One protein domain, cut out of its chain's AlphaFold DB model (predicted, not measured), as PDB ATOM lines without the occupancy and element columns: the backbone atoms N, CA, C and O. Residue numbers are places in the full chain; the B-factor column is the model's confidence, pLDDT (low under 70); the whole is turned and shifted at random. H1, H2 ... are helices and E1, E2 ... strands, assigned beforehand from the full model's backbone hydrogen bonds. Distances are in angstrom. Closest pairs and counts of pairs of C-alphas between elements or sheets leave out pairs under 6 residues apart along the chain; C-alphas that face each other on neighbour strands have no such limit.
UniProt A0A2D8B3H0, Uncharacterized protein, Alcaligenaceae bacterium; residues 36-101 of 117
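This is residues 36 to 101 of the 117 residues of an uncharacterized protein of Alcaligenaceae bacterium (UniProt A0A2D8B3H0). A small three-stranded antiparallel sheet, with E1 in the middle between E2 and E3, is covered on one face by the helix H2, which crosses it slantwise; the short helix H1 packs on H2. The last stretch runs past E2, where residues 96 to 97 pair in parallel with residues 65 to 66 of E2 and so extend the sheet briefly. The printed part has 66 residues, with two named helices and three named strands in the order E1, H1, E2, H2, E3; the class is mixed, helices and strands, with 29 residues in named elements, under half. The whole is compact, with a radius of gyration of the C-alphas of 10.6 A, and rounded, spanning 29 by 22 by 19 A.

The sheet runs E2, residues 64 to 67, then E1, residues 39 to 44, then E3, residues 82 to 88; E2 and E3 are its edge strands. It is strongly twisted, but only just: its C-alphas lie up to 4.4 A off the best plane. E1 and E3 are antiparallel at 155 degrees, with N 41 and O 86 at 2.9 A and N 85 and O 41 at 2.8 A, both within hydrogen-bond range. E2 and E1 are antiparallel at 141 degrees, with N 40 and O 67 at 2.7 A, within hydrogen-bond range. H2, residues 71 to 78, is on the sheet at a height over the sheet of 9.5 A. It lies over E1, and only just not over E3: dropped onto the local plane, 5 of its 8 C-alphas fall on E1 and 2 on E3. On the local plane it runs slantwise to the strands, at 43 degrees to E1. The closest C-alphas of H2 and E2 are those of Ala 73 and Leu 67, 6.0 A apart. E2, H2 and E3 form a split strand-helix-strand unit, two strands running the same way with E1 between them in the sheet, and its crossover is right-handed. H1, residues 55 to 58, is not on the sheet. It touches H2, the closest C-alphas being those of Val 56 and Ile 76, 5.1 A apart. H1 and E3 are apart, only just, at 8.1 A. In H2 every O i to N i+4 pair is within hydrogen-bond range; H1 is too short for such a pair, and its one O i to N i+3 pair is within range.

E1 begins at C-alpha 39, (153.549, 174.301, 144.798), and is 16.1 A long. E3 measures 16.5 A and ends at C-alpha 88, (152.930, 170.100, 141.586). E2 is 10.0 A long, H2 10.5 A and H1 5.7 A. H2 begins at C-alpha 71, (155.628, 184.596, 148.989).

The two C-alphas farthest apart are those of Arg 37 and Arg 50, 30.0 A. The printed part has no cut. The links H1 to E2, E2 to H2 and H2 to E3 are tight, E1 to H1 is short, and there is no long link. Residues 89 to 101 hold no named element. The mean pLDDT of the printed part is 88.5, and no printed residue is under 70.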
ATOM      1  N   SER A  36     148.559 180.023 144.845       85.06
ATOM      2  CA  SER A  36     148.005 179.191 143.775       85.06
ATOM      3  C   SER A  36     147.943 177.707 144.134       85.06
ATOM      4  O   SER A  36     148.448 177.268 145.167       85.06
ATOM      5  N   ARG A  37     147.314 176.932 143.243       85.31
ATOM      6  CA  ARG A  37     147.187 175.475 143.344       85.31
ATOM      7  C   ARG A  37     148.525 174.744 143.412       85.31
ATOM      8  O   ARG A  37     148.628 173.760 144.134       85.31
ATOM      9  N   ASN A  38     149.496 175.156 142.598       87.88
ATOM     10  CA  ASN A  38     150.669 174.338 142.305       87.88
ATOM     11  C   ASN A  38     151.877 174.833 143.090       87.88
ATOM     12  O   ASN A  38     152.458 175.850 142.714       87.88
ATOM     13  N   GLY A  39     152.285 174.082 144.109       90.19
ATOM     14  CA  GLY A  39     153.549 174.301 144.798       90.19
ATOM     15  C   GLY A  39     154.765 174.028 143.916       90.19
ATOM     16  O   GLY A  39     154.651 173.566 142.778       90.19
ATOM     17  N   TRP A  40     155.934 174.341 144.454       93.56
ATOM     18  CA  TRP A  40     157.231 174.276 143.802       93.56
ATOM     19  C   TRP A  40     158.027 173.095 144.333       93.56
ATOM     20  O   TRP A  40     158.159 172.929 145.542       93.56
ATOM     21  N   LEU A  41     158.584 172.300 143.425       93.81
ATOM     22  CA  LEU A  41     159.602 171.314 143.754       93.81
ATOM     23  C   LEU A  41     160.959 171.967 143.568       93.81
ATOM     24  O   LEU A  41     161.309 172.365 142.451       93.81
ATOM     25  N   VAL A  42     161.706 172.092 144.656       93.81
ATOM     26  CA  VAL A  42     163.013 172.740 144.646       93.81
ATOM     27  C   VAL A  42     164.064 171.863 145.305       93.81
ATOM     28  O   VAL A  42     163.754 170.981 146.099       93.81
ATOM     29  N   ARG A  43     165.320 172.102 144.952       92.75
ATOM     30  CA  ARG A  43     166.489 171.441 145.533       92.75
ATOM     31  C   ARG A  43     167.561 172.485 145.793       92.75
ATOM     32  O   ARG A  43     167.749 173.354 144.943       92.75
ATOM     33  N   LEU A  44     168.291 172.421 146.905       91.75
ATOM     34  CA  LEU A  44     169.424 173.332 147.104       91.75
ATOM     35  C   LEU A  44     170.475 173.137 146.001       91.75
ATOM     36  O   LEU A  44     170.997 172.044 145.798       91.75
ATOM     37  N   ALA A  45     170.790 174.224 145.301       88.81
ATOM     38  CA  ALA A  45     171.884 174.308 144.336       88.81
ATOM     39  C   ALA A  45     173.195 174.717 145.015       88.81
ATOM     40  O   ALA A  45     174.288 174.344 144.592       88.81
ATOM     41  N   LYS A  46     173.079 175.547 146.054       86.44
ATOM     42  CA  LYS A  46     174.181 176.096 146.842       86.44
ATOM     43  C   LYS A  46     173.801 176.036 148.323       86.44
ATOM     44  O   LYS A  46     172.613 176.091 148.630       86.44
ATOM     45  N   PRO A  47     174.782 175.979 149.240       84.69
ATOM     46  CA  PRO A  47     174.499 175.988 150.669       84.69
ATOM     47  C   PRO A  47     173.647 177.196 151.072       84.69
ATOM     48  O   PRO A  47     173.967 178.331 150.700       84.69
ATOM     49  N   ALA A  48     172.600 176.958 151.865       84.12
ATOM     50  CA  ALA A  48     171.722 178.011 152.378       84.12
ATOM     51  C   ALA A  48     172.480 179.051 153.230       84.12
ATOM     52  O   ALA A  48     172.100 180.221 153.270       84.12
ATOM     53  N   SER A  49     173.625 178.666 153.809       83.75
ATOM     54  CA  SER A  49     174.541 179.554 154.541       83.75
ATOM     55  C   SER A  49     175.053 180.745 153.726       83.75
ATOM     56  O   SER A  49     175.509 181.725 154.306       83.75
ATOM     57  N   ARG A  50     174.948 180.718 152.388       83.19
ATOM     58  CA  ARG A  50     175.286 181.872 151.540       83.19
ATOM     59  C   ARG A  50     174.320 183.052 151.696       83.19
ATOM     60  O   ARG A  50     174.688 184.164 151.331       83.19
ATOM     61  N   LYS A  51     173.100 182.824 152.195       82.50
ATOM     62  CA  LYS A  51     172.109 183.861 152.523       82.50
ATOM     63  C   LYS A  51     171.388 183.490 153.831       82.50
ATOM     64  O   LYS A  51     170.250 183.028 153.786       82.50
ATOM     65  N   PRO A  52     172.022 183.704 154.998       78.81
ATOM     66  CA  PRO A  52     171.457 183.300 156.288       78.81
ATOM     67  C   PRO A  52     170.170 184.064 156.645       78.81
ATOM     68  O   PRO A  52     169.318 183.540 157.349       78.81
ATOM     69  N   LEU A  53     169.997 185.276 156.106       81.00
ATOM     70  CA  LEU A  53     168.815 186.123 156.292       81.00
ATOM     71  C   LEU A  53     167.704 185.858 155.262       81.00
ATOM     72  O   LEU A  53     166.835 186.697 155.071       81.00
ATOM     73  N   SER A  54     167.733 184.728 154.553       83.88
ATOM     74  CA  SER A  54     166.718 184.371 153.556       83.88
ATOM     75  C   SER A  54     165.923 183.145 154.011       83.88
ATOM     76  O   SER A  54     166.492 182.265 154.671       83.88
ATOM     77  N   PRO A  55     164.642 183.018 153.615       86.94
ATOM     78  CA  PRO A  55     163.842 181.826 153.894       86.94
ATOM     79  C   PRO A  55     164.427 180.531 153.319       86.94
ATOM     80  O   PRO A  55     164.026 179.446 153.723       86.94
ATOM     81  N   VAL A  56     165.424 180.610 152.429       87.94
ATOM     82  CA  VAL A  56     166.183 179.437 151.961       87.94
ATOM     83  C   VAL A  56     166.858 178.669 153.103       87.94
ATOM     84  O   VAL A  56     167.104 177.477 152.967       87.94
ATOM     85  N   SER A  57     167.122 179.330 154.233       86.75
ATOM     86  CA  SER A  57     167.653 178.711 155.455       86.75
ATOM     87  C   SER A  57     166.727 177.656 156.066       86.75
ATOM     88  O   SER A  57     167.202 176.809 156.817       86.75
ATOM     89  N   LEU A  58     165.436 177.659 155.712       86.56
ATOM     90  CA  LEU A  58     164.494 176.599 156.081       86.56
ATOM     91  C   LEU A  58     164.823 175.267 155.398       86.56
ATOM     92  O   LEU A  58     164.467 174.212 155.912       86.56
ATOM     93  N   ILE A  59     165.501 175.307 154.249       87.31
ATOM     94  CA  ILE A  59     165.922 174.107 153.537       87.31
ATOM     95  C   ILE A  59     167.273 173.685 154.111       87.31
ATOM     96  O   ILE A  59     168.294 174.336 153.885       87.31
ATOM     97  N   THR A  60     167.271 172.601 154.879       82.50
ATOM     98  CA  THR A  60     168.478 172.090 155.546       82.50
ATOM     99  C   THR A  60     169.139 170.949 154.773       82.50
ATOM    100  O   THR A  60     170.349 170.760 154.892       82.50
ATOM    101  N   SER A  61     168.376 170.233 153.938       82.81
ATOM    102  CA  SER A  61     168.873 169.137 153.101       82.81
ATOM    103  C   SER A  61     169.131 169.564 151.650       82.81
ATOM    104  O   SER A  61     168.517 170.485 151.113       82.81
ATOM    105  N   THR A  62     170.031 168.841 150.981       83.88
ATOM    106  CA  THR A  62     170.214 168.912 149.525       83.88
ATOM    107  C   THR A  62     169.188 168.093 148.747       83.88
ATOM    108  O   THR A  62     169.319 167.983 147.528       83.88
ATOM    109  N   ASP A  63     168.215 167.487 149.421       90.19
ATOM    110  CA  ASP A  63     167.149 166.716 148.792       90.19
ATOM    111  C   ASP A  63     166.105 167.612 148.121       90.19
ATOM    112  O   ASP A  63     166.110 168.842 148.229       90.19
ATOM    113  N   THR A  64     165.220 166.976 147.357       92.12
ATOM    114  CA  THR A  64     164.055 167.655 146.801       92.12
ATOM    115  C   THR A  64     163.056 167.934 147.915       92.12
ATOM    116  O   THR A  64     162.660 167.024 148.638       92.12
ATOM    117  N   VAL A  65     162.608 169.182 147.993       93.31
ATOM    118  CA  VAL A  65     161.568 169.639 148.915       93.31
ATOM    119  C   VAL A  65     160.408 170.239 148.128       93.31
ATOM    120  O   VAL A  65     160.584 170.774 147.027       93.31
ATOM    121  N   TRP A  66     159.208 170.154 148.688       94.12
ATOM    122  CA  TRP A  66     158.009 170.772 148.140       94.12
ATOM    123  C   TRP A  66     157.628 171.996 148.972       94.12
ATOM    124  O   TRP A  66     157.471 171.915 150.190       94.12
ATOM    125  N   LEU A  67     157.449 173.126 148.292       93.19
ATOM    126  CA  LEU A  67     157.029 174.397 148.874       93.19
ATOM    127  C   LEU A  67     155.646 174.768 148.340       93.19
ATOM    128  O   LEU A  67     155.442 174.714 147.125       93.19
ATOM    129  N   PRO A  68     154.699 175.223 149.168       92.00
ATOM    130  CA  PRO A  68     153.464 175.780 148.646       92.00
ATOM    131  C   PRO A  68     153.757 177.064 147.874       92.00
ATOM    132  O   PRO A  68     154.627 177.850 148.259       92.00
ATOM    133  N   ASP A  69     153.013 177.304 146.791       90.94
ATOM    134  CA  ASP A  69     153.153 178.555 146.050       90.94
ATOM    135  C   ASP A  69     152.720 179.710 146.939       90.94
ATOM    136  O   ASP A  69     151.544 179.879 147.250       90.94
ATOM    137  N   SER A  70     153.702 180.461 147.394       91.25
ATOM    138  CA  SER A  70     153.589 181.443 148.454       91.25
ATOM    139  C   SER A  70     154.666 182.491 148.237       91.25
ATOM    140  O   SER A  70     155.583 182.320 147.427       91.25
ATOM    141  N   ARG A  71     154.575 183.584 148.984       87.56
ATOM    142  CA  ARG A  71     155.628 184.596 148.989       87.56
ATOM    143  C   ARG A  71     156.985 184.005 149.389       87.56
ATOM    144  O   ARG A  71     157.968 184.244 148.699       87.56
ATOM    145  N   MET A  72     157.005 183.164 150.423       91.19
ATOM    146  CA  MET A  72     158.200 182.440 150.860       91.19
ATOM    147  C   MET A  72     158.841 181.657 149.709       91.19
ATOM    148  O   MET A  72     160.041 181.767 149.477       91.19
ATOM    149  N   ALA A  73     158.042 180.899 148.948       91.50
ATOM    150  CA  ALA A  73     158.559 180.128 147.820       91.50
ATOM    151  C   ALA A  73     159.166 181.026 146.730       91.50
ATOM    152  O   ALA A  73     160.219 180.692 146.191       91.50
ATOM    153  N   LYS A  74     158.549 182.179 146.437       90.50
ATOM    154  CA  LYS A  74     159.108 183.154 145.489       90.50
ATOM    155  C   LYS A  74     160.458 183.688 145.955       90.50
ATOM    156  O   LYS A  74     161.411 183.619 145.189       90.50
ATOM    157  N   GLU A  75     160.568 184.114 147.211       90.00
ATOM    158  CA  GLU A  75     161.829 184.619 147.772       90.00
ATOM    159  C   GLU A  75     162.934 183.549 147.767       90.00
ATOM    160  O   GLU A  75     164.094 183.836 147.455       90.00
ATOM    161  N   ILE A  76     162.583 182.287 148.045       90.06
ATOM    162  CA  ILE A  76     163.512 181.154 147.941       90.06
ATOM    163  C   ILE A  76     163.991 180.974 146.495       90.06
ATOM    164  O   ILE A  76     165.190 180.808 146.269       90.06
ATOM    165  N   ILE A  77     163.098 181.025 145.507       90.25
ATOM    166  CA  ILE A  77     163.452 180.858 144.088       90.25
ATOM    167  C   ILE A  77     164.304 182.036 143.593       90.25
ATOM    168  O   ILE A  77     165.360 181.833 142.988       90.25
ATOM    169  N   GLU A  78     163.904 183.266 143.911       90.38
ATOM    170  CA  GLU A  78     164.617 184.502 143.565       90.38
ATOM    171  C   GLU A  78     165.995 184.593 144.227       90.38
ATOM    172  O   GLU A  78     166.899 185.257 143.711       90.38
ATOM    173  N   SER A  79     166.218 183.860 145.325       88.25
ATOM    174  CA  SER A  79     167.529 183.778 145.967       88.25
ATOM    175  C   SER A  79     168.627 183.234 145.040       88.25
ATOM    176  O   SER A  79     169.802 183.532 145.288       88.25
ATOM    177  N   LYS A  80     168.258 182.476 143.988       87.69
ATOM    178  CA  LYS A  80     169.143 181.733 143.065       87.69
ATOM    179  C   LYS A  80     170.055 180.714 143.765       87.69
ATOM    180  O   LYS A  80     171.118 180.359 143.250       87.69
ATOM    181  N   LEU A  81     169.659 180.263 144.956       88.50
ATOM    182  CA  LEU A  81     170.342 179.215 145.720       88.50
ATOM    183  C   LEU A  81     169.661 177.847 145.591       88.50
ATOM    184  O   LEU A  81     170.205 176.858 146.077       88.50
ATOM    185  N   VAL A  82     168.521 177.779 144.900       92.25
ATOM    186  CA  VAL A  82     167.786 176.544 144.619       92.25
ATOM    187  C   VAL A  82     167.679 176.284 143.118       92.25
ATOM    188  O   VAL A  82     167.604 177.214 142.316       92.25
ATOM    189  N   PHE A  83     167.629 175.010 142.746       92.75
ATOM    190  CA  PHE A  83     167.143 174.554 141.454       92.75
ATOM    191  C   PHE A  83     165.640 174.319 141.534       92.75
ATOM    192  O   PHE A  83     165.164 173.657 142.454       92.75
ATOM    193  N   VAL A  84     164.905 174.830 140.549       93.69
ATOM    194  CA  VAL A  84     163.480 174.542 140.377       93.69
ATOM    195  C   VAL A  84     163.348 173.310 139.491       93.69
ATOM    196  O   VAL A  84     163.752 173.334 138.334       93.69
ATOM    197  N   LEU A  85     162.789 172.235 140.042       92.88
ATOM    198  CA  LEU A  85     162.609 170.957 139.349       92.88
ATOM    199  C   LEU A  85     161.243 170.861 138.662       92.88
ATOM    200  O   LEU A  85     161.080 170.126 137.695       92.88
ATOM    201  N   GLY A  86     160.252 171.605 139.156       92.75
ATOM    202  CA  GLY A  86     158.919 171.629 138.573       92.75
ATOM    203  C   GLY A  86     157.873 172.189 139.524       92.75
ATOM    204  O   GLY A  86     158.186 172.727 140.588       92.75
ATOM    205  N   ARG A  87     156.606 172.050 139.130       92.94
ATOM    206  CA  ARG A  87     155.454 172.453 139.938       92.94
ATOM    207  C   ARG A  87     154.483 171.293 140.099       92.94
ATOM    208  O   ARG A  87     154.223 170.577 139.139       92.94
ATOM    209  N   SER A  88     153.919 171.141 141.293       89.50
ATOM    210  CA  SER A  88     152.930 170.100 141.586       89.50
ATOM    211  C   SER A  88     151.844 170.609 142.526       89.50
ATOM    212  O   SER A  88     152.131 171.329 143.481       89.50
ATOM    213  N   ALA A  89     150.596 170.208 142.279       85.50
ATOM    214  CA  ALA A  89     149.453 170.540 143.132       85.50
ATOM    215  C   ALA A  89     149.516 169.875 144.517       85.50
ATOM    216  O   ALA A  89     148.886 170.347 145.461       85.50
ATOM    217  N   ILE A  90     150.232 168.754 144.616       85.50
ATOM    218  CA  ILE A  90     150.367 167.945 145.826       85.50
ATOM    219  C   ILE A  90     151.841 167.562 145.961       85.50
ATOM    220  O   ILE A  90     152.505 167.294 144.956       85.50
ATOM    221  N   ALA A  91     152.355 167.552 147.186       85.62
ATOM    222  CA  ALA A  91     153.691 167.044 147.451       85.62
ATOM    223  C   ALA A  91     153.784 165.560 147.034       85.62
ATOM    224  O   ALA A  91     152.908 164.781 147.420       85.62
ATOM    225  N   PRO A  92     154.789 165.162 146.234       87.75
ATOM    226  CA  PRO A  92     155.044 163.756 145.937       87.75
ATOM    227  C   PRO A  92     155.330 162.953 147.213       87.75
ATOM    228  O   PRO A  92     155.803 163.507 148.206       87.75
ATOM    229  N   GLU A  93     155.071 161.645 147.191       86.12
ATOM    230  CA  GLU A  93     155.427 160.771 148.315       86.12
ATOM    231  C   GLU A  93     156.934 160.802 148.595       86.12
ATOM    232  O   GLU A  93     157.754 160.817 147.676       86.12
ATOM    233  N   GLY A  94     157.293 160.827 149.880       84.06
ATOM    234  CA  GLY A  94     158.686 160.849 150.333       84.06
ATOM    235  C   GLY A  94     159.396 162.201 150.205       84.06
ATOM    236  O   GLY A  94     160.548 162.303 150.615       84.06
ATOM    237  N   VAL A  95     158.736 163.239 149.678       89.94
ATOM    238  CA  VAL A  95     159.290 164.598 149.591       89.94
ATOM    239  C   VAL A  95     158.968 165.385 150.858       89.94
ATOM    240  O   VAL A  95     157.818 165.429 151.301       89.94
ATOM    241  N   GLU A  96     159.976 166.048 151.423       90.31
ATOM    242  CA  GLU A  96     159.791 166.937 152.568       90.31
ATOM    243  C   GLU A  96     158.917 168.139 152.182       90.31
ATOM    244  O   GLU A  96     159.122 168.781 151.148       90.31
ATOM    245  N   VAL A  97     157.931 168.452 153.023       90.44
ATOM    246  CA  VAL A  97     157.010 169.576 152.826       90.44
ATOM    247  C   VAL A  97     157.394 170.702 153.769       90.44
ATOM    248  O   VAL A  97     157.246 170.567 154.982       90.44
ATOM    249  N   ILE A  98     157.814 171.833 153.210       90.19
ATOM    250  CA  ILE A  98     158.107 173.042 153.983       90.19
ATOM    251  C   ILE A  98     156.965 174.029 153.735       90.19
ATOM    252  O   ILE A  98     156.896 174.675 152.689       90.19
ATOM    253  N   ASP A  99     156.031 174.103 154.686       88.12
ATOM    254  CA  ASP A  99     154.947 175.094 154.674       88.12
ATOM    255  C   ASP A  99     155.453 176.448 155.197       88.12
ATOM    256  O   ASP A  99     156.534 176.549 155.779       88.12
ATOM    257  N   VAL A 100     154.671 177.503 154.980       86.88
ATOM    258  CA  VAL A 100     155.006 178.849 155.452       86.88
ATOM    259  C   VAL A 100     154.965 178.874 156.988       86.88
ATOM    260  O   VAL A 100     153.947 178.503 157.567       86.88
ATOM    261  N   PRO A 101     156.042 179.277 157.685       85.69
ATOM    262  CA  PRO A 101     156.002 179.435 159.136       85.69
ATOM    263  C   PRO A 101     155.039 180.555 159.547       85.69
ATOM    264  O   PRO A 101     154.926 181.568 158.859       85.69
TER     265      PRO A 101